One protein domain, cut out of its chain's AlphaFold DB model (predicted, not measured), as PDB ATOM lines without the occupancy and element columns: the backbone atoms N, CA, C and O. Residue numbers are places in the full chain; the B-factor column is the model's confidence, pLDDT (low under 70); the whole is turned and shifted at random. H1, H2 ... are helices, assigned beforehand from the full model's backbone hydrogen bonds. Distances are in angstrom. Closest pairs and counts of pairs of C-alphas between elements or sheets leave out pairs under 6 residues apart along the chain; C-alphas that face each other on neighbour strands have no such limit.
ATOM      1  N   GLY A  62       5.627  20.983 -46.205       35.59
ATOM      2  CA  GLY A  62       6.437  21.387 -47.368       35.59
ATOM      3  C   GLY A  62       7.650  22.287 -47.067       35.59
ATOM      4  O   GLY A  62       8.100  23.032 -47.939       35.59
ATOM      5  N   LEU A  63       8.194  22.239 -45.846       40.72
ATOM      6  CA  LEU A  63       9.290  23.112 -45.408       40.72
ATOM      7  C   LEU A  63      10.656  22.668 -45.969       40.72
ATOM      8  O   LEU A  63      11.211  21.644 -45.567       40.72
ATOM      9  N   LYS A  64      11.234  23.462 -46.883       34.81
ATOM     10  CA  LYS A  64      12.598  23.267 -47.413       34.81
ATOM     11  C   LYS A  64      13.663  23.550 -46.336       34.81
ATOM     12  O   LYS A  64      13.845  24.680 -45.909       34.81
ATOM     13  N   THR A  65      14.355  22.492 -45.916       37.47
ATOM     14  CA  THR A  65      15.717  22.400 -45.338       37.47
ATOM     15  C   THR A  65      16.414  23.679 -44.818       37.47
ATOM     16  O   THR A  65      17.466  24.065 -45.317       37.47
ATOM     17  N   THR A  66      15.912  24.234 -43.711       41.41
ATOM     18  CA  THR A  66      16.689  24.882 -42.617       41.41
ATOM     19  C   THR A  66      16.201  24.366 -41.248       41.41
ATOM     20  O   THR A  66      16.096  25.092 -40.260       41.41
ATOM     21  N   LEU A  67      15.839  23.077 -41.215       44.12
ATOM     22  CA  LEU A  67      14.921  22.457 -40.252       44.12
ATOM     23  C   LEU A  67      15.379  22.495 -38.782       44.12
ATOM     24  O   LEU A  67      14.524  22.588 -37.914       44.12
ATOM     25  N   GLY A  68      16.675  22.493 -38.460       56.31
ATOM     26  CA  GLY A  68      17.123  22.326 -37.065       56.31
ATOM     27  C   GLY A  68      16.547  23.357 -36.081       56.31
ATOM     28  O   GLY A  68      15.926  22.997 -35.084       56.31
ATOM     29  N   THR A  69      16.699  24.650 -36.372       60.00
ATOM     30  CA  THR A  69      16.213  25.726 -35.490       60.00
ATOM     31  C   THR A  69      14.744  26.060 -35.715       60.00
ATOM     32  O   THR A  69      14.039  26.381 -34.760       60.00
ATOM     33  N   THR A  70      14.272  25.975 -36.961       64.88
ATOM     34  CA  THR A  70      12.885  26.298 -37.313       64.88
ATOM     35  C   THR A  70      11.909  25.270 -36.742       64.88
ATOM     36  O   THR A  70      10.872  25.671 -36.228       64.88
ATOM     37  N   LEU A  71      12.259  23.974 -36.732       69.19
ATOM     38  CA  LEU A  71      11.451  22.930 -36.086       69.19
ATOM     39  C   LEU A  71      11.326  23.157 -34.584       69.19
ATOM     40  O   LEU A  71      10.228  23.135 -34.048       69.19
ATOM     41  N   GLN A  72      12.437  23.443 -33.906       76.75
ATOM     42  CA  GLN A  72      12.405  23.687 -32.465       76.75
ATOM     43  C   GLN A  72      11.562  24.918 -32.108       76.75
ATOM     44  O   GLN A  72      10.852  24.914 -31.104       76.75
ATOM     45  N   SER A  73      11.651  25.987 -32.906       81.19
ATOM     46  CA  SER A  73      10.780  27.158 -32.757       81.19
ATOM     47  C   SER A  73       9.319  26.807 -33.033       81.19
ATOM     48  O   SER A  73       8.450  27.241 -32.283       81.19
ATOM     49  N   PHE A  74       9.048  25.991 -34.051       83.44
ATOM     50  CA  PHE A  74       7.703  25.524 -34.377       83.44
ATOM     51  C   PHE A  74       7.093  24.720 -33.229       83.44
ATOM     52  O   PHE A  74       6.042  25.107 -32.727       83.44
ATOM     53  N   ASP A  75       7.784  23.692 -32.738       81.56
ATOM     54  CA  ASP A  75       7.312  22.841 -31.641       81.56
ATOM     55  C   ASP A  75       6.986  23.664 -30.386       81.56
ATOM     56  O   ASP A  75       5.930  23.486 -29.775       81.56
ATOM     57  N   ARG A  76       7.850  24.627 -30.025       84.38
ATOM     58  CA  ARG A  76       7.597  25.531 -28.891       84.38
ATOM     59  C   ARG A  76       6.335  26.366 -29.084       84.38
ATOM     60  O   ARG A  76       5.555  26.493 -28.143       84.38
ATOM     61  N   ILE A  77       6.133  26.934 -30.270       88.25
ATOM     62  CA  ILE A  77       4.948  27.749 -30.549       88.25
ATOM     63  C   ILE A  77       3.689  26.887 -30.532       88.25
ATOM     64  O   ILE A  77       2.728  27.257 -29.866       88.25
ATOM     65  N   ILE A  78       3.697  25.720 -31.182       87.44
ATOM     66  CA  ILE A  78       2.542  24.813 -31.196       87.44
ATOM     67  C   ILE A  78       2.132  24.433 -29.773       87.44
ATOM     68  O   ILE A  78       0.956  24.555 -29.433       87.44
ATOM     69  N   LEU A  79       3.083  24.092 -28.901       86.12
ATOM     70  CA  LEU A  79       2.787  23.817 -27.490       86.12
ATOM     71  C   LEU A  79       2.107  25.004 -26.787       86.12
ATOM     72  O   LEU A  79       1.182  24.805 -26.002       86.12
ATOM     73  N   LYS A  80       2.520  26.242 -27.088       90.00
ATOM     74  CA  LYS A  80       1.941  27.461 -26.499       90.00
ATOM     75  C   LYS A  80       0.591  27.867 -27.094       90.00
ATOM     76  O   LYS A  80      -0.155  28.588 -26.438       90.00
ATOM     77  N   THR A  81       0.251  27.400 -28.297       87.69
ATOM     78  CA  THR A  81      -1.086  27.624 -28.878       87.69
ATOM     79  C   THR A  81      -2.183  26.819 -28.179       87.69
ATOM     80  O   THR A  81      -3.356  27.144 -28.334       87.69
ATOM     81  N   GLY A  82      -1.825  25.779 -27.412       87.88
ATOM     82  CA  GLY A  82      -2.791  24.898 -26.750       87.88
ATOM     83  C   GLY A  82      -3.532  23.962 -27.709       87.88
ATOM     84  O   GLY A  82      -4.551  23.389 -27.330       87.88
ATOM     85  N   LEU A  83      -3.045  23.804 -28.944       87.75
ATOM     86  CA  LEU A  83      -3.638  22.891 -29.914       87.75
ATOM     87  C   LEU A  83      -3.569  21.438 -29.430       87.75
ATOM     88  O   LEU A  83      -2.513  20.930 -29.050       87.75
ATOM     89  N   SER A  84      -4.708  20.754 -29.512       86.44
ATOM     90  CA  SER A  84      -4.807  19.325 -29.243       86.44
ATOM     91  C   SER A  84      -4.258  18.528 -30.426       86.44
ATOM     92  O   SER A  84      -4.815  18.543 -31.526       86.44
ATOM     93  N   LEU A  85      -3.154  17.809 -30.205       81.19
ATOM     94  CA  LEU A  85      -2.557  16.954 -31.234       81.19
ATOM     95  C   LEU A  85      -3.481  15.792 -31.625       81.19
ATOM     96  O   LEU A  85      -3.473  15.380 -32.784       81.19
ATOM     97  N   SER A  86      -4.292  15.281 -30.690       83.06
ATOM     98  CA  SER A  86      -5.287  14.253 -31.005       83.06
ATOM     99  C   SER A  86      -6.346  14.795 -31.954       83.06
ATOM    100  O   SER A  86      -6.687  14.119 -32.919       83.06
ATOM    101  N   ASP A  87      -6.799  16.029 -31.746       85.12
ATOM    102  CA  ASP A  87      -7.860  16.626 -32.561       85.12
ATOM    103  C   ASP A  87      -7.333  16.972 -33.954       85.12
ATOM    104  O   ASP A  87      -8.013  16.740 -34.951       85.12
ATOM    105  N   LEU A  88      -6.082  17.442 -34.037       84.44
ATOM    106  CA  LEU A  88      -5.388  17.621 -35.310       84.44
ATOM    107  C   LEU A  88      -5.263  16.291 -36.063       84.44
ATOM    108  O   LEU A  88      -5.540  16.248 -37.255       84.44
ATOM    109  N   SER A  89      -4.914  15.191 -35.387       86.00
ATOM    110  CA  SER A  89      -4.709  13.890 -36.045       86.00
ATOM    111  C   SER A  89      -5.953  13.324 -36.745       86.00
ATOM    112  O   SER A  89      -5.812  12.504 -37.647       86.00
ATOM    113  N   GLN A  90      -7.152  13.781 -36.363       91.31
ATOM    114  CA  GLN A  90      -8.425  13.370 -36.971       91.31
ATOM    115  C   GLN A  90      -8.829  14.223 -38.184       91.31
ATOM    116  O   GLN A  90      -9.814  13.921 -38.855       91.31
ATOM    117  N   GLN A  91      -8.102  15.306 -38.465       91.69
ATOM    118  CA  GLN A  91      -8.388  16.230 -39.561       91.69
ATOM    119  C   GLN A  91      -7.628  15.847 -40.839       91.69
ATOM    120  O   GLN A  91      -6.580  15.199 -40.787       91.69
ATOM    121  N   SER A  92      -8.118  16.300 -41.998       93.19
ATOM    122  CA  SER A  92      -7.353  16.208 -43.246       93.19
ATOM    123  C   SER A  92      -6.062  17.034 -43.146       93.19
ATOM    124  O   SER A  92      -5.994  17.998 -42.387       93.19
ATOM    125  N   ALA A  93      -5.034  16.716 -43.936       84.50
ATOM    126  CA  ALA A  93      -3.776  17.474 -43.910       84.50
ATOM    127  C   ALA A  93      -3.971  18.977 -44.211       84.50
ATOM    128  O   ALA A  93      -3.266  19.827 -43.663       84.50
ATOM    129  N   ILE A  94      -4.948  19.313 -45.059       87.25
ATOM    130  CA  ILE A  94      -5.296  20.699 -45.395       87.25
ATOM    131  C   ILE A  94      -5.939  21.390 -44.186       87.25
ATOM    132  O   ILE A  94      -5.548  22.509 -43.843       87.25
ATOM    133  N   ASP A  95      -6.872  20.715 -43.516       88.31
ATOM    134  CA  ASP A  95      -7.554  21.242 -42.332       88.31
ATOM    135  C   ASP A  95      -6.590  21.386 -41.152       88.31
ATOM    136  O   ASP A  95      -6.568  22.437 -40.515       88.31
ATOM    137  N   GLN A  96      -5.698  20.412 -40.937       86.94
ATOM    138  CA  GLN A  96      -4.605  20.504 -39.963       86.94
ATOM    139  C   GLN A  96      -3.756  21.752 -40.202       86.94
ATOM    140  O   GLN A  96      -3.521  22.537 -39.283       86.94
ATOM    141  N   ALA A  97      -3.310  21.965 -41.444       84.81
ATOM    142  CA  ALA A  97      -2.476  23.108 -41.795       84.81
ATOM    143  C   ALA A  97      -3.214  24.443 -41.596       84.81
ATOM    144  O   ALA A  97      -2.598  25.429 -41.184       84.81
ATOM    145  N   ASN A  98      -4.521  24.486 -41.869       87.00
ATOM    146  CA  ASN A  98      -5.351  25.671 -41.655       87.00
ATOM    147  C   ASN A  98      -5.581  25.944 -40.158       87.00
ATOM    148  O   ASN A  98      -5.402  27.083 -39.728       87.00
ATOM    149  N   THR A  99      -5.887  24.914 -39.362       89.44
ATOM    150  CA  THR A  99      -6.040  24.995 -37.899       89.44
ATOM    151  C   THR A  99      -4.748  25.475 -37.240       89.44
ATOM    152  O   THR A  99      -4.763  26.413 -36.443       89.44
ATOM    153  N   VAL A 100      -3.607  24.894 -37.627       87.75
ATOM    154  CA  VAL A 100      -2.284  25.311 -37.148       87.75
ATOM    155  C   VAL A 100      -1.998  26.766 -37.516       87.75
ATOM    156  O   VAL A 100      -1.616  27.547 -36.646       87.75
ATOM    157  N   ARG A 101      -2.221  27.168 -38.776       86.81
ATOM    158  CA  ARG A 101      -2.017  28.563 -39.203       86.81
ATOM    159  C   ARG A 101      -2.876  29.543 -38.406       86.81
ATOM    160  O   ARG A 101      -2.349  30.558 -37.957       86.81
ATOM    161  N   ALA A 102      -4.159  29.244 -38.210       88.50
ATOM    162  CA  ALA A 102      -5.072  30.106 -37.462       88.50
ATOM    163  C   ALA A 102      -4.637  30.268 -35.996       88.50
ATOM    164  O   ALA A 102      -4.558  31.391 -35.498       88.50
ATOM    165  N   ALA A 103      -4.279  29.168 -35.329       90.12
ATOM    166  CA  ALA A 103      -3.843  29.199 -33.936       90.12
ATOM    167  C   ALA A 103      -2.516  29.951 -33.751       90.12
ATOM    168  O   ALA A 103      -2.377  30.750 -32.825       90.12
ATOM    169  N   VAL A 104      -1.550  29.747 -34.655       89.25
ATOM    170  CA  VAL A 104      -0.270  30.474 -34.637       89.25
ATOM    171  C   VAL A 104      -0.482  31.968 -34.894       89.25
ATOM    172  O   VAL A 104       0.119  32.784 -34.197       89.25
ATOM    173  N   ALA A 105      -1.351  32.347 -35.839       88.19
ATOM    174  CA  ALA A 105      -1.678  33.750 -36.106       88.19
ATOM    175  C   ALA A 105      -2.352  34.419 -34.898       88.19
ATOM    176  O   ALA A 105      -1.937  35.496 -34.474       88.19
ATOM    177  N   GLN A 106      -3.328  33.751 -34.275       90.75
ATOM    178  CA  GLN A 106      -3.967  34.237 -33.050       90.75
ATOM    179  C   GLN A 106      -2.960  34.381 -31.902       90.75
ATOM    180  O   GLN A 106      -2.971  35.373 -31.171       90.75
ATOM    181  N   TYR A 107      -2.054  33.415 -31.751       91.88
ATOM    182  CA  TYR A 107      -0.985  33.495 -30.765       91.88
ATOM    183  C   TYR A 107      -0.029  34.666 -31.052       91.88
ATOM    184  O   TYR A 107       0.317  35.406 -30.133       91.88
ATOM    185  N   ALA A 108       0.331  34.907 -32.317       90.69
ATOM    186  CA  ALA A 108       1.136  36.060 -32.713       90.69
ATOM    187  C   ALA A 108       0.457  37.394 -32.364       90.69
ATOM    188  O   ALA A 108       1.107  38.275 -31.800       90.69
ATOM    189  N   GLU A 109      -0.845  37.526 -32.623       91.69
ATOM    190  CA  GLU A 109      -1.630  38.706 -32.240       91.69
ATOM    191  C   GLU A 109      -1.637  38.931 -30.726       91.69
ATOM    192  O   GLU A 109      -1.394  40.047 -30.257       91.69
ATOM    193  N   ASN A 110      -1.823  37.864 -29.947       93.00
ATOM    194  CA  ASN A 110      -1.758  37.928 -28.490       93.00
ATOM    195  C   ASN A 110      -0.382  38.401 -28.005       93.00
ATOM    196  O   ASN A 110      -0.303  39.253 -27.119       93.00
ATOM    197  N   ILE A 111       0.700  37.901 -28.604       93.00
ATOM    198  CA  ILE A 111       2.079  38.290 -28.282       93.00
ATOM    199  C   ILE A 111       2.356  39.756 -28.648       93.00
ATOM    200  O   ILE A 111       2.945  40.494 -27.852       93.00
ATOM    201  N   ILE A 112       1.885  40.221 -29.810       90.88
ATOM    202  CA  ILE A 112       1.973  41.632 -30.218       90.88
ATOM    203  C   ILE A 112       1.206  42.516 -29.229       90.88
ATOM    204  O   ILE A 112       1.742  43.520 -28.745       90.88
ATOM    205  N   HIS A 113      -0.022  42.131 -28.877       92.69
ATOM    206  CA  HIS A 113      -0.831  42.854 -27.906       92.69
ATOM    207  C   HIS A 113      -0.142  42.898 -26.534       92.69
ATOM    208  O   HIS A 113       0.016  43.982 -25.968       92.69
ATOM    209  N   GLN A 114       0.366  41.771 -26.031       91.38
ATOM    210  CA  GLN A 114       1.121  41.712 -24.776       91.38
ATOM    211  C   GLN A 114       2.330  42.653 -24.783       91.38
ATOM    212  O   GLN A 114       2.514  43.392 -23.815       91.38
ATOM    213  N   ALA A 115       3.112  42.688 -25.869       90.06
ATOM    214  CA  ALA A 115       4.230  43.621 -26.032       90.06
ATOM    215  C   ALA A 115       3.767  45.089 -26.043       90.06
ATOM    216  O   ALA A 115       4.413  45.960 -25.453       90.06
ATOM    217  N   SER A 116       2.621  45.374 -26.667       88.75
ATOM    218  CA  SER A 116       2.033  46.716 -26.707       88.75
ATOM    219  C   SER A 116       1.562  47.202 -25.328       88.75
ATOM    220  O   SER A 116       1.738  48.381 -25.023       88.75
ATOM    221  N   GLN A 117       1.087  46.304 -24.461       90.69
ATOM    222  CA  GLN A 117       0.631  46.634 -23.106       90.69
ATOM    223  C   GLN A 117       1.776  46.826 -22.104       90.69
ATOM    224  O   GLN A 117       1.574  47.406 -21.035       90.69
ATOM    225  N   GLN A 118       3.001  46.398 -22.435       88.94
ATOM    226  CA  GLN A 118       4.150  46.640 -21.567       88.94
ATOM    227  C   GLN A 118       4.446  48.146 -21.479       88.94
ATOM    228  O   GLN A 118       4.776  48.801 -22.475       88.94
ATOM    229  N   LYS A 119       4.350  48.695 -20.265       84.19
ATOM    230  CA  LYS A 119       4.710  50.084 -19.930       84.19
ATOM    231  C   LYS A 119       6.020  50.114 -19.170       84.19
ATOM    232  O   LYS A 119       6.303  49.186 -18.419       84.19
ATOM    233  N   GLN A 120       6.827  51.156 -19.327       76.06
ATOM    234  CA  GLN A 120       8.026  51.337 -18.507       76.06
ATOM    235  C   GLN A 120       7.618  51.470 -17.030       76.06
ATOM    236  O   GLN A 120       6.747  52.269 -16.704       76.06
ATOM    237  N   SER A 121       8.182  50.626 -16.164       74.75
ATOM    238  CA  SER A 121       8.024  50.750 -14.710       74.75
ATOM    239  C   SER A 121       9.232  51.512 -14.175       74.75
ATOM    240  O   SER A 121      10.334  51.256 -14.670       74.75
ATOM    241  N   PRO A 122       9.051  52.404 -13.190       63.62
ATOM    242  CA  PRO A 122      10.164  53.064 -12.514       63.62
ATOM    243  C   PRO A 122      11.056  52.078 -11.747       63.62
ATOM    244  O   PRO A 122      12.238  52.344 -11.584       63.62
ATOM    245  N   GLU A 123      10.528  50.918 -11.341       71.06
ATOM    246  CA  GLU A 123      11.323  49.840 -10.753       71.06
ATOM    247  C   GLU A 123      11.192  48.566 -11.587       71.06
ATOM    248  O   GLU A 123      10.100  47.999 -11.731       71.06
ATOM    249  N   ALA A 124      12.304  48.098 -12.153       77.44
ATOM    250  CA  ALA A 124      12.340  46.796 -12.799       77.44
ATOM    251  C   ALA A 124      12.432  45.683 -11.745       77.44
ATOM    252  O   ALA A 124      13.385  45.631 -10.966       77.44
ATOM    253  N   SER A 125      11.445  44.784 -11.723       86.81
ATOM    254  CA  SER A 125      11.511  43.533 -10.961       86.81
ATOM    255  C   SER A 125      12.133  42.413 -11.799       86.81
ATOM    256  O   SER A 125      12.079  42.429 -13.035       86.81
ATOM    257  N   ALA A 126      12.701  41.405 -11.137       87.81
ATOM    258  CA  ALA A 126      13.246  40.233 -11.814       87.81
ATOM    259  C   ALA A 126      12.167  39.452 -12.575       87.81
ATOM    260  O   ALA A 126      12.385  39.093 -13.731       87.81
ATOM    261  N   GLY A 127      10.983  39.272 -11.985       87.69
ATOM    262  CA  GLY A 127       9.840  38.631 -12.634       87.69
ATOM    263  C   GLY A 127       9.453  39.317 -13.945       87.69
ATOM    264  O   GLY A 127       9.212  38.651 -14.949       87.69
ATOM    265  N   ARG A 128       9.504  40.653 -13.992       90.31
ATOM    266  CA  ARG A 128       9.265  41.405 -15.228       90.31
ATOM    267  C   ARG A 128      10.356  41.176 -16.277       90.31
ATOM    268  O   ARG A 128      10.041  41.031 -17.454       90.31
ATOM    269  N   ILE A 129      11.630  41.151 -15.882       92.88
ATOM    270  CA  ILE A 129      12.746  40.859 -16.799       92.88
ATOM    271  C   ILE A 129      12.611  39.448 -17.384       92.88
ATOM    272  O   ILE A 129      12.833  39.259 -18.580       92.88
ATOM    273  N   LEU A 130      12.223  38.469 -16.561       90.25
ATOM    274  CA  LEU A 130      11.951  37.098 -16.997       90.25
ATOM    275  C   LEU A 130      10.792  37.052 -17.999       90.25
ATOM    276  O   LEU A 130      10.970  36.499 -19.082       90.25
ATOM    277  N   ALA A 131       9.673  37.716 -17.696       90.12
ATOM    278  CA  ALA A 131       8.522  37.805 -18.594       90.12
ATOM    279  C   ALA A 131       8.873  38.480 -19.933       90.12
ATOM    280  O   ALA A 131       8.513  37.985 -20.996       90.12
ATOM    281  N   LEU A 132       9.644  39.575 -19.917       93.25
ATOM    282  CA  LEU A 132      10.113  40.237 -21.142       93.25
ATOM    283  C   LEU A 132      11.083  39.359 -21.946       93.25
ATOM    284  O   LEU A 132      11.079  39.406 -23.176       93.25
ATOM    285  N   LYS A 133      11.918  38.548 -21.283       90.62
ATOM    286  CA  LYS A 133      12.784  37.577 -21.968       90.62
ATOM    287  C   LYS A 133      11.984  36.461 -22.627       90.62
ATOM    288  O   LYS A 133      12.331  36.091 -23.748       90.62
ATOM    289  N   GLU A 134      10.971  35.934 -21.946       90.44
ATOM    290  CA  GLU A 134      10.065  34.936 -22.510       90.44
ATOM    291  C   GLU A 134       9.323  35.509 -23.719       90.44
ATOM    292  O   GLU A 134       9.427  34.959 -24.811       90.44
ATOM    293  N   LEU A 135       8.732  36.696 -23.572       93.25
ATOM    294  CA  LEU A 135       8.067  37.408 -24.660       93.25
ATOM    295  C   LEU A 135       8.998  37.635 -25.861       93.25
ATOM    296  O   LEU A 135       8.614  37.439 -27.011       93.25
ATOM    297  N   ARG A 136      10.259  38.014 -25.615       93.31
ATOM    298  CA  ARG A 136      11.269  38.158 -26.675       93.31
ATOM    299  C   ARG A 136      11.563  36.833 -27.382       93.31
ATOM    300  O   ARG A 136      11.806  36.841 -28.590       93.31
ATOM    301  N   GLN A 137      11.607  35.726 -26.642       90.81
ATOM    302  CA  GLN A 137      11.821  34.398 -27.211       90.81
ATOM    303  C   GLN A 137      10.627  33.983 -28.077       90.81
ATOM    304  O   GLN A 137      10.849  33.546 -29.202       90.81
ATOM    305  N   ASP A 138       9.401  34.234 -27.624       91.44
ATOM    306  CA  ASP A 138       8.180  33.944 -28.383       91.44
ATOM    307  C   ASP A 138       8.118  34.759 -29.682       91.44
ATOM    308  O   ASP A 138       7.879  34.205 -30.753       91.44
ATOM    309  N   ILE A 139       8.451  36.055 -29.631       92.94
ATOM    310  CA  ILE A 139       8.554  36.901 -30.833       92.94
ATOM    311  C   ILE A 139       9.628  36.369 -31.796       92.94
ATOM    312  O   ILE A 139       9.434  36.383 -33.013       92.94
ATOM    313  N   ARG A 140      10.773  35.903 -31.277       90.31
ATOM    314  CA  ARG A 140      11.844  35.323 -32.102       90.31
ATOM    315  C   ARG A 140      11.408  34.012 -32.748       90.31
ATOM    316  O   ARG A 140      11.717  33.805 -33.917       90.31
ATOM    317  N   ASP A 141      10.728  33.151 -31.999       89.25
ATOM    318  CA  ASP A 141      10.240  31.870 -32.496       89.25
ATOM    319  C   ASP A 141       9.185  32.081 -33.579       89.25
ATOM    320  O   ASP A 141       9.346  31.542 -34.671       89.25
ATOM    321  N   LEU A 142       8.218  32.977 -33.354       89.88
ATOM    322  CA  LEU A 142       7.254  33.416 -34.369       89.88
ATOM    323  C   LEU A 142       7.936  33.969 -35.625       89.88
ATOM    324  O   LEU A 142       7.560  33.619 -36.739       89.88
ATOM    325  N   ALA A 143       8.972  34.795 -35.465       87.44
ATOM    326  CA  ALA A 143       9.729  35.321 -36.599       87.44
ATOM    327  C   ALA A 143      10.501  34.229 -37.366       87.44
ATOM    328  O   ALA A 143      10.694  34.373 -38.573       87.44
ATOM    329  N   ALA A 144      10.943  33.163 -36.686       85.00
ATOM    330  CA  ALA A 144      11.660  32.038 -37.288       85.00
ATOM    331  C   ALA A 144      10.737  31.082 -38.056       85.00
ATOM    332  O   ALA A 144      11.180  30.461 -39.020       85.00
ATOM    333  N   ILE A 145       9.467  30.984 -37.656       83.38
ATOM    334  CA  ILE A 145       8.451  30.163 -38.330       83.38
ATOM    335  C   ILE A 145       7.534  30.982 -39.248       83.38
ATOM    336  O   ILE A 145       6.500  30.487 -39.688       83.38
ATOM    337  N   ARG A 146       7.899  32.234 -39.551       73.94
ATOM    338  CA  ARG A 146       7.031  33.174 -40.276       73.94
ATOM    339  C   ARG A 146       6.632  32.718 -41.669       73.94
ATOM    340  O   ARG A 146       5.516  32.981 -42.099       73.94
ATOM    341  N   ASP A 147       7.530  32.010 -42.345       69.25
ATOM    342  CA  ASP A 147       7.315  31.581 -43.723       69.25
ATOM    343  C   ASP A 147       6.164  30.543 -43.794       69.25
ATOM    344  O   ASP A 147       5.580  30.323 -44.851       69.25
ATOM    345  N   ILE A 148       5.755  29.968 -42.648       67.31
ATOM    346  CA  ILE A 148       4.571  29.098 -42.506       67.31
ATOM    347  C   ILE A 148       3.256  29.887 -42.660       67.31
ATOM    348  O   ILE A 148       2.231  29.317 -43.038       67.31
ATOM    349  N   PHE A 149       3.260  31.194 -42.385       68.25
ATOM    350  CA  PHE A 149       2.066  32.046 -42.361       68.25
ATOM    351  C   PHE A 149       2.181  33.312 -43.229       68.25
ATOM    352  O   PHE A 149       1.376  34.229 -43.078       68.25
ATOM    353  N   ASP A 150       3.118  33.343 -44.183       60.44
ATOM    354  CA  ASP A 150       3.521  34.498 -45.015       60.44
ATOM    355  C   ASP A 150       2.426  35.084 -45.941       60.44
ATOM    356  O   ASP A 150       2.698  35.910 -46.809       60.44
ATOM    357  N   ARG A 151       1.158  34.684 -45.775       62.41
ATOM    358  CA  ARG A 151       0.016  35.290 -46.478       62.41
ATOM    359  C   ARG A 151      -0.442  36.614 -45.862       62.41
ATOM    360  O   ARG A 151      -1.169  37.345 -46.525       62.41
ATOM    361  N   ASP A 152      -0.028  36.933 -44.636       66.88
ATOM    362  CA  ASP A 152      -0.369  38.195 -43.972       66.88
ATOM    363  C   ASP A 152       0.841  39.143 -43.926       66.88
ATOM    364  O   ASP A 152       1.683  39.101 -43.020       66.88
ATOM    365  N   SER A 153       0.915  40.042 -44.910       70.44
ATOM    366  CA  SER A 153       1.976  41.048 -45.027       70.44
ATOM    367  C   SER A 153       2.018  42.050 -43.860       70.44
ATOM    368  O   SER A 153       2.988  42.801 -43.740       70.44
ATOM    369  N   THR A 154       0.997  42.083 -42.993       82.94
ATOM    370  CA  THR A 154       0.889  43.044 -41.882       82.94
ATOM    371  C   THR A 154       1.499  42.539 -40.572       82.94
ATOM    372  O   THR A 154       1.971  43.343 -39.764       82.94
ATOM    373  N   LEU A 155       1.577  41.219 -40.365       83.12
ATOM    374  CA  LEU A 155       2.122  40.637 -39.130       83.12
ATOM    375  C   LEU A 155       3.621  40.899 -38.971       83.12
ATOM    376  O   LEU A 155       4.102  41.176 -37.873       83.12
ATOM    377  N   ARG A 156       4.375  40.854 -40.072       83.56
ATOM    378  CA  ARG A 156       5.834  41.028 -40.063       83.56
ATOM    379  C   ARG A 156       6.294  42.375 -39.481       83.56
ATOM    380  O   ARG A 156       7.120  42.347 -38.562       83.56
ATOM    381  N   PRO A 157       5.825  43.543 -39.965       89.50
ATOM    382  CA  PRO A 157       6.215  44.825 -39.380       89.50
ATOM    383  C   PRO A 157       5.777  44.947 -37.913       89.50
ATOM    384  O   PRO A 157       6.551  45.430 -37.090       89.50
ATOM    385  N   ARG A 158       4.605  44.409 -37.550       92.12
ATOM    386  CA  ARG A 158       4.088  44.444 -36.172       92.12
ATOM    387  C   ARG A 158       4.904  43.582 -35.207       92.12
ATOM    388  O   ARG A 158       5.206  44.029 -34.104       92.12
ATOM    389  N   LEU A 159       5.335  42.389 -35.624       90.62
ATOM    390  CA  LEU A 159       6.268  41.556 -34.855       90.62
ATOM    391  C   LEU A 159       7.633  42.235 -34.704       90.62
ATOM    392  O   LEU A 159       8.239  42.166 -33.634       90.62
ATOM    393  N   ALA A 160       8.117  42.926 -35.742       90.88
ATOM    394  CA  ALA A 160       9.354  43.697 -35.657       90.88
ATOM    395  C   ALA A 160       9.233  44.871 -34.666       90.88
ATOM    396  O   ALA A 160      10.155  45.104 -33.880       90.88
ATOM    397  N   ASP A 161       8.097  45.570 -34.643       93.81
ATOM    398  CA  ASP A 161       7.804  46.621 -33.662       93.81
ATOM    399  C   ASP A 161       7.683  46.079 -32.240       93.81
ATOM    400  O   ASP A 161       8.322  46.608 -31.324       93.81
ATOM    401  N   ALA A 162       6.943  44.983 -32.059       93.75
ATOM    402  CA  ALA A 162       6.843  44.278 -30.788       93.75
ATOM    403  C   ALA A 162       8.231  43.860 -30.285       93.75
ATOM    404  O   ALA A 162       8.563  44.098 -29.123       93.75
ATOM    405  N   LYS A 163       9.084  43.322 -31.168       94.50
ATOM    406  CA  LYS A 163      10.471  42.973 -30.844       94.50
ATOM    407  C   LYS A 163      11.254  44.194 -30.367       94.50
ATOM    408  O   LYS A 163      11.842  44.147 -29.291       94.50
ATOM    409  N   ARG A 164      11.248  45.290 -31.138       94.50
ATOM    410  CA  ARG A 164      11.964  46.532 -30.794       94.50
ATOM    411  C   ARG A 164      11.517  47.091 -29.446       94.50
ATOM    412  O   ARG A 164      12.356  47.501 -28.647       94.50
ATOM    413  N   LYS A 165      10.208  47.104 -29.182       94.56
ATOM    414  CA  LYS A 165       9.645  47.573 -27.912       94.56
ATOM    415  C   LYS A 165      10.071  46.681 -26.745       94.56
ATOM    416  O   LYS A 165      10.554  47.197 -25.738       94.56
ATOM    417  N   THR A 166       9.936  45.364 -26.891       94.19
ATOM    418  CA  THR A 166      10.331  44.388 -25.867       94.19
ATOM    419  C   THR A 166      11.829  44.457 -25.575       94.19
ATOM    420  O   THR A 166      12.204  44.482 -24.406       94.19
ATOM    421  N   ASP A 167      12.679  44.564 -26.602       93.31
ATOM    422  CA  ASP A 167      14.132  44.704 -26.443       93.31
ATOM    423  C   ASP A 167      14.491  45.964 -25.644       93.31
ATOM    424  O   ASP A 167      15.202  45.866 -24.647       93.31
ATOM    425  N   ARG A 168      13.923  47.128 -25.997       93.00
ATOM    426  CA  ARG A 168      14.158  48.388 -25.265       93.00
ATOM    427  C   ARG A 168      13.744  48.299 -23.797       93.00
ATOM    428  O   ARG A 168      14.482  48.735 -22.918       93.00
ATOM    429  N   LEU A 169      12.564  47.740 -23.523       93.56
ATOM    430  CA  LEU A 169      12.064  47.587 -22.153       93.56
ATOM    431  C   LEU A 169      12.898  46.590 -21.345       93.56
ATOM    432  O   LEU A 169      13.112  46.801 -20.151       93.56
ATOM    433  N   LEU A 170      13.363  45.517 -21.986       92.94
ATOM    434  CA  LEU A 170      14.228  44.523 -21.368       92.94
ATOM    435  C   LEU A 170      15.600  45.119 -21.040       92.94
ATOM    436  O   LEU A 170      16.066  44.953 -19.920       92.94
ATOM    437  N   GLU A 171      16.230  45.824 -21.980       93.12
ATOM    438  CA  GLU A 171      17.526  46.482 -21.774       93.12
ATOM    439  C   GLU A 171      17.465  47.519 -20.653       93.12
ATOM    440  O   GLU A 171      18.305  47.494 -19.754       93.12
ATOM    441  N   ALA A 172      16.444  48.382 -20.665       92.00
ATOM    442  CA  ALA A 172      16.236  49.372 -19.614       92.00
ATOM    443  C   ALA A 172      16.026  48.707 -18.246       92.00
ATOM    444  O   ALA A 172      16.651  49.111 -17.269       92.00
ATOM    445  N   GLY A 173      15.196  47.659 -18.183       93.50
ATOM    446  CA  GLY A 173      14.925  46.954 -16.931       93.50
ATOM    447  C   GLY A 173      16.131  46.184 -16.391       93.50
ATOM    448  O   GLY A 173      16.384  46.200 -15.191       93.50
ATOM    449  N   VAL A 174      16.910  45.546 -17.269       95.00
ATOM    450  CA  VAL A 174      18.160  44.873 -16.890       95.00
ATOM    451  C   VAL A 174      19.175  45.878 -16.362       95.00
ATOM    452  O   VAL A 174      19.759  45.630 -15.311       95.00
ATOM    453  N   LYS A 175      19.369  47.001 -17.064       93.69
ATOM    454  CA  LYS A 175      20.284  48.063 -16.639       93.69
ATOM    455  C   LYS A 175      19.911  48.587 -15.255       93.69
ATOM    456  O   LYS A 175      20.750  48.562 -14.363       93.69
ATOM    457  N   ASP A 176      18.650  48.969 -15.073       92.81
ATOM    458  CA  ASP A 176      18.129  49.468 -13.803       92.81
ATOM    459  C   ASP A 176      18.325  48.463 -12.653       92.81
ATOM    460  O   ASP A 176      18.854  48.820 -11.602       92.81
ATOM    461  N   LEU A 177      17.960  47.190 -12.849       93.12
ATOM    462  CA  LEU A 177      18.140  46.161 -11.822       93.12
ATOM    463  C   LEU A 177      19.623  45.973 -11.463       93.12
ATOM    464  O   LEU A 177      19.979  45.977 -10.285       93.12
ATOM    465  N   VAL A 178      20.485  45.797 -12.468       93.50
ATOM    466  CA  VAL A 178      21.910  45.510 -12.258       93.50
ATOM    467  C   VAL A 178      22.620  46.687 -11.594       93.50
ATOM    468  O   VAL A 178      23.327  46.473 -10.612       93.50
ATOM    469  N   GLU A 179      22.421  47.914 -12.081       91.19
ATOM    470  CA  GLU A 179      23.061  49.112 -11.525       91.19
ATOM    471  C   GLU A 179      22.595  49.371 -10.088       91.19
ATOM    472  O   GLU A 179      23.432  49.560  -9.204       91.19
ATOM    473  N   ARG A 180      21.285  49.283  -9.806       89.56
ATOM    474  CA  ARG A 180      20.765  49.458  -8.439       89.56
ATOM    475  C   ARG A 180      21.308  48.405  -7.475       89.56
ATOM    476  O   ARG A 180      21.651  48.750  -6.344       89.56
ATOM    477  N   THR A 181      21.398  47.136  -7.881       89.81
ATOM    478  CA  THR A 181      21.972  46.091  -7.018       89.81
ATOM    479  C   THR A 181      23.480  46.265  -6.840       89.81
ATOM    480  O   THR A 181      23.967  46.139  -5.720       89.81
ATOM    481  N   ALA A 182      24.220  46.594  -7.902       88.75
ATOM    482  CA  ALA A 182      25.665  46.803  -7.829       88.75
ATOM    483  C   ALA A 182      26.031  47.997  -6.930       88.75
ATOM    484  O   ALA A 182      26.923  47.868  -6.093       88.75
ATOM    485  N   LEU A 183      25.304  49.117  -7.035       86.06
ATOM    486  CA  LEU A 183      25.492  50.303  -6.186       86.06
ATOM    487  C   LEU A 183      25.221  50.021  -4.704       86.06
ATOM    488  O   LEU A 183      25.840  50.622  -3.831       86.06
TER     489      LEU A 183
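AT A GLANCE: This is residues 62 to 183 of the 588 residues of an uncharacterized protein of Elusimicrobia bacterium (UniProt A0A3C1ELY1). A long, splayed bundle of three helices, H3, H4 and H5, runs up and down, with H1 laid across H3 and H4 on the side away from H5. H3 and H5 overlap only in part, the later part of H3 meeting the first part of H5, and their other portions reach toward opposite ends of the long axis; little H2 sits by the early part of H3. The printed part has 122 residues with five named helices, H1 to H5 in order along the chain, and no named strand; the class is all helix. It is only just loose, close to compact, with a radius of gyration of the C-alphas of 16.8 A, and it spans 59 by 29 by 27 A, a rod.

IN THESE COORDINATES: Start at Gly 62, whose C-alpha is at (6.437, 21.387, -47.368), and pass to C-alpha 67 at (14.921, 22.457, -40.252), where H1 begins. H1 runs over residues 67 to 81 and measures 20.3 A from first to last C-alpha. Next look at residues 85 to 89, the short H2, 6.1 A long. At C-alpha 93, (-3.776, 17.474, -43.910), you come to H3, residues 93 to 117, which is 36.1 A long. H4 takes residues 126 to 144 and measures 26.8 A. H5, the longest helix, takes residues 155 to 183 and covers 41.5 A; find its last C-alpha, that of Leu 183, at (25.492, 50.303, -6.186).

HOW THE PARTS SIT: Look first at the bundle of H3, H4 and H5, an up-and-down one in which each helix runs against the one before it in the chain. H3 and H4 form a helical hairpin: they touch through residues 108 to 115 and 135 to 142, run opposite ways at a steep tilt of 38 degrees, and come closest at the C-alphas of Ala 108 and Leu 142, 6.9 A apart. H4 and H5 form a second helical hairpin, where they touch at a shallow tilt of 28 degrees, opposite ways; their closest C-alphas, those of Leu 132 and Leu 170, are 5.9 A apart. H3, with residues 108 to 116, touches residues 155 to 166 of H5, and the two helices run the same way at a steep tilt of 45 degrees. The closest C-alphas there are those of Ala 115 and Ala 162, 5.5 A apart. H3 is also the hub, touching four other helices. Its residues 100 to 107 touch residues 77 to 81 of H1, about perpendicular at 76 degrees, with the C-alphas of Thr 81 and Ala 103 closest at 6.0 A. H1 touches residues 138 to 144 of H4 as well, at a steep tilt of 59 degrees, opposite ways; see Ser 73 and Asp 141, whose C-alphas are the closest at 4.8 A. H2 and H3 only just touch, with 3 pairs of C-alphas within 8 A, the closest being those of Leu 88 and Gln 96 at 5.5 A. H1 and H5 are apart, and H2 is apart from H1, H4 and H5. In H2, H3, H4 and H5 every O i to N i+4 pair is within hydrogen-bond range, while in H1 10 of 11 are.

THE WHOLE: Search for the two C-alphas farthest apart and you reach Ser 92 and Leu 183, 60.1 A from each other. The printed part runs from residue 62 to 183 without a cut. The links H1 to H2 and H2 to H3 are tight, those from H3 to H4 and H4 to H5 are short, and none is long. In the B-factor column the mean pLDDT of the printed part is 83.8; look for values under 70 at residues 62 to 71, residue 122 and residues 147 to 152, where the model's confidence is low.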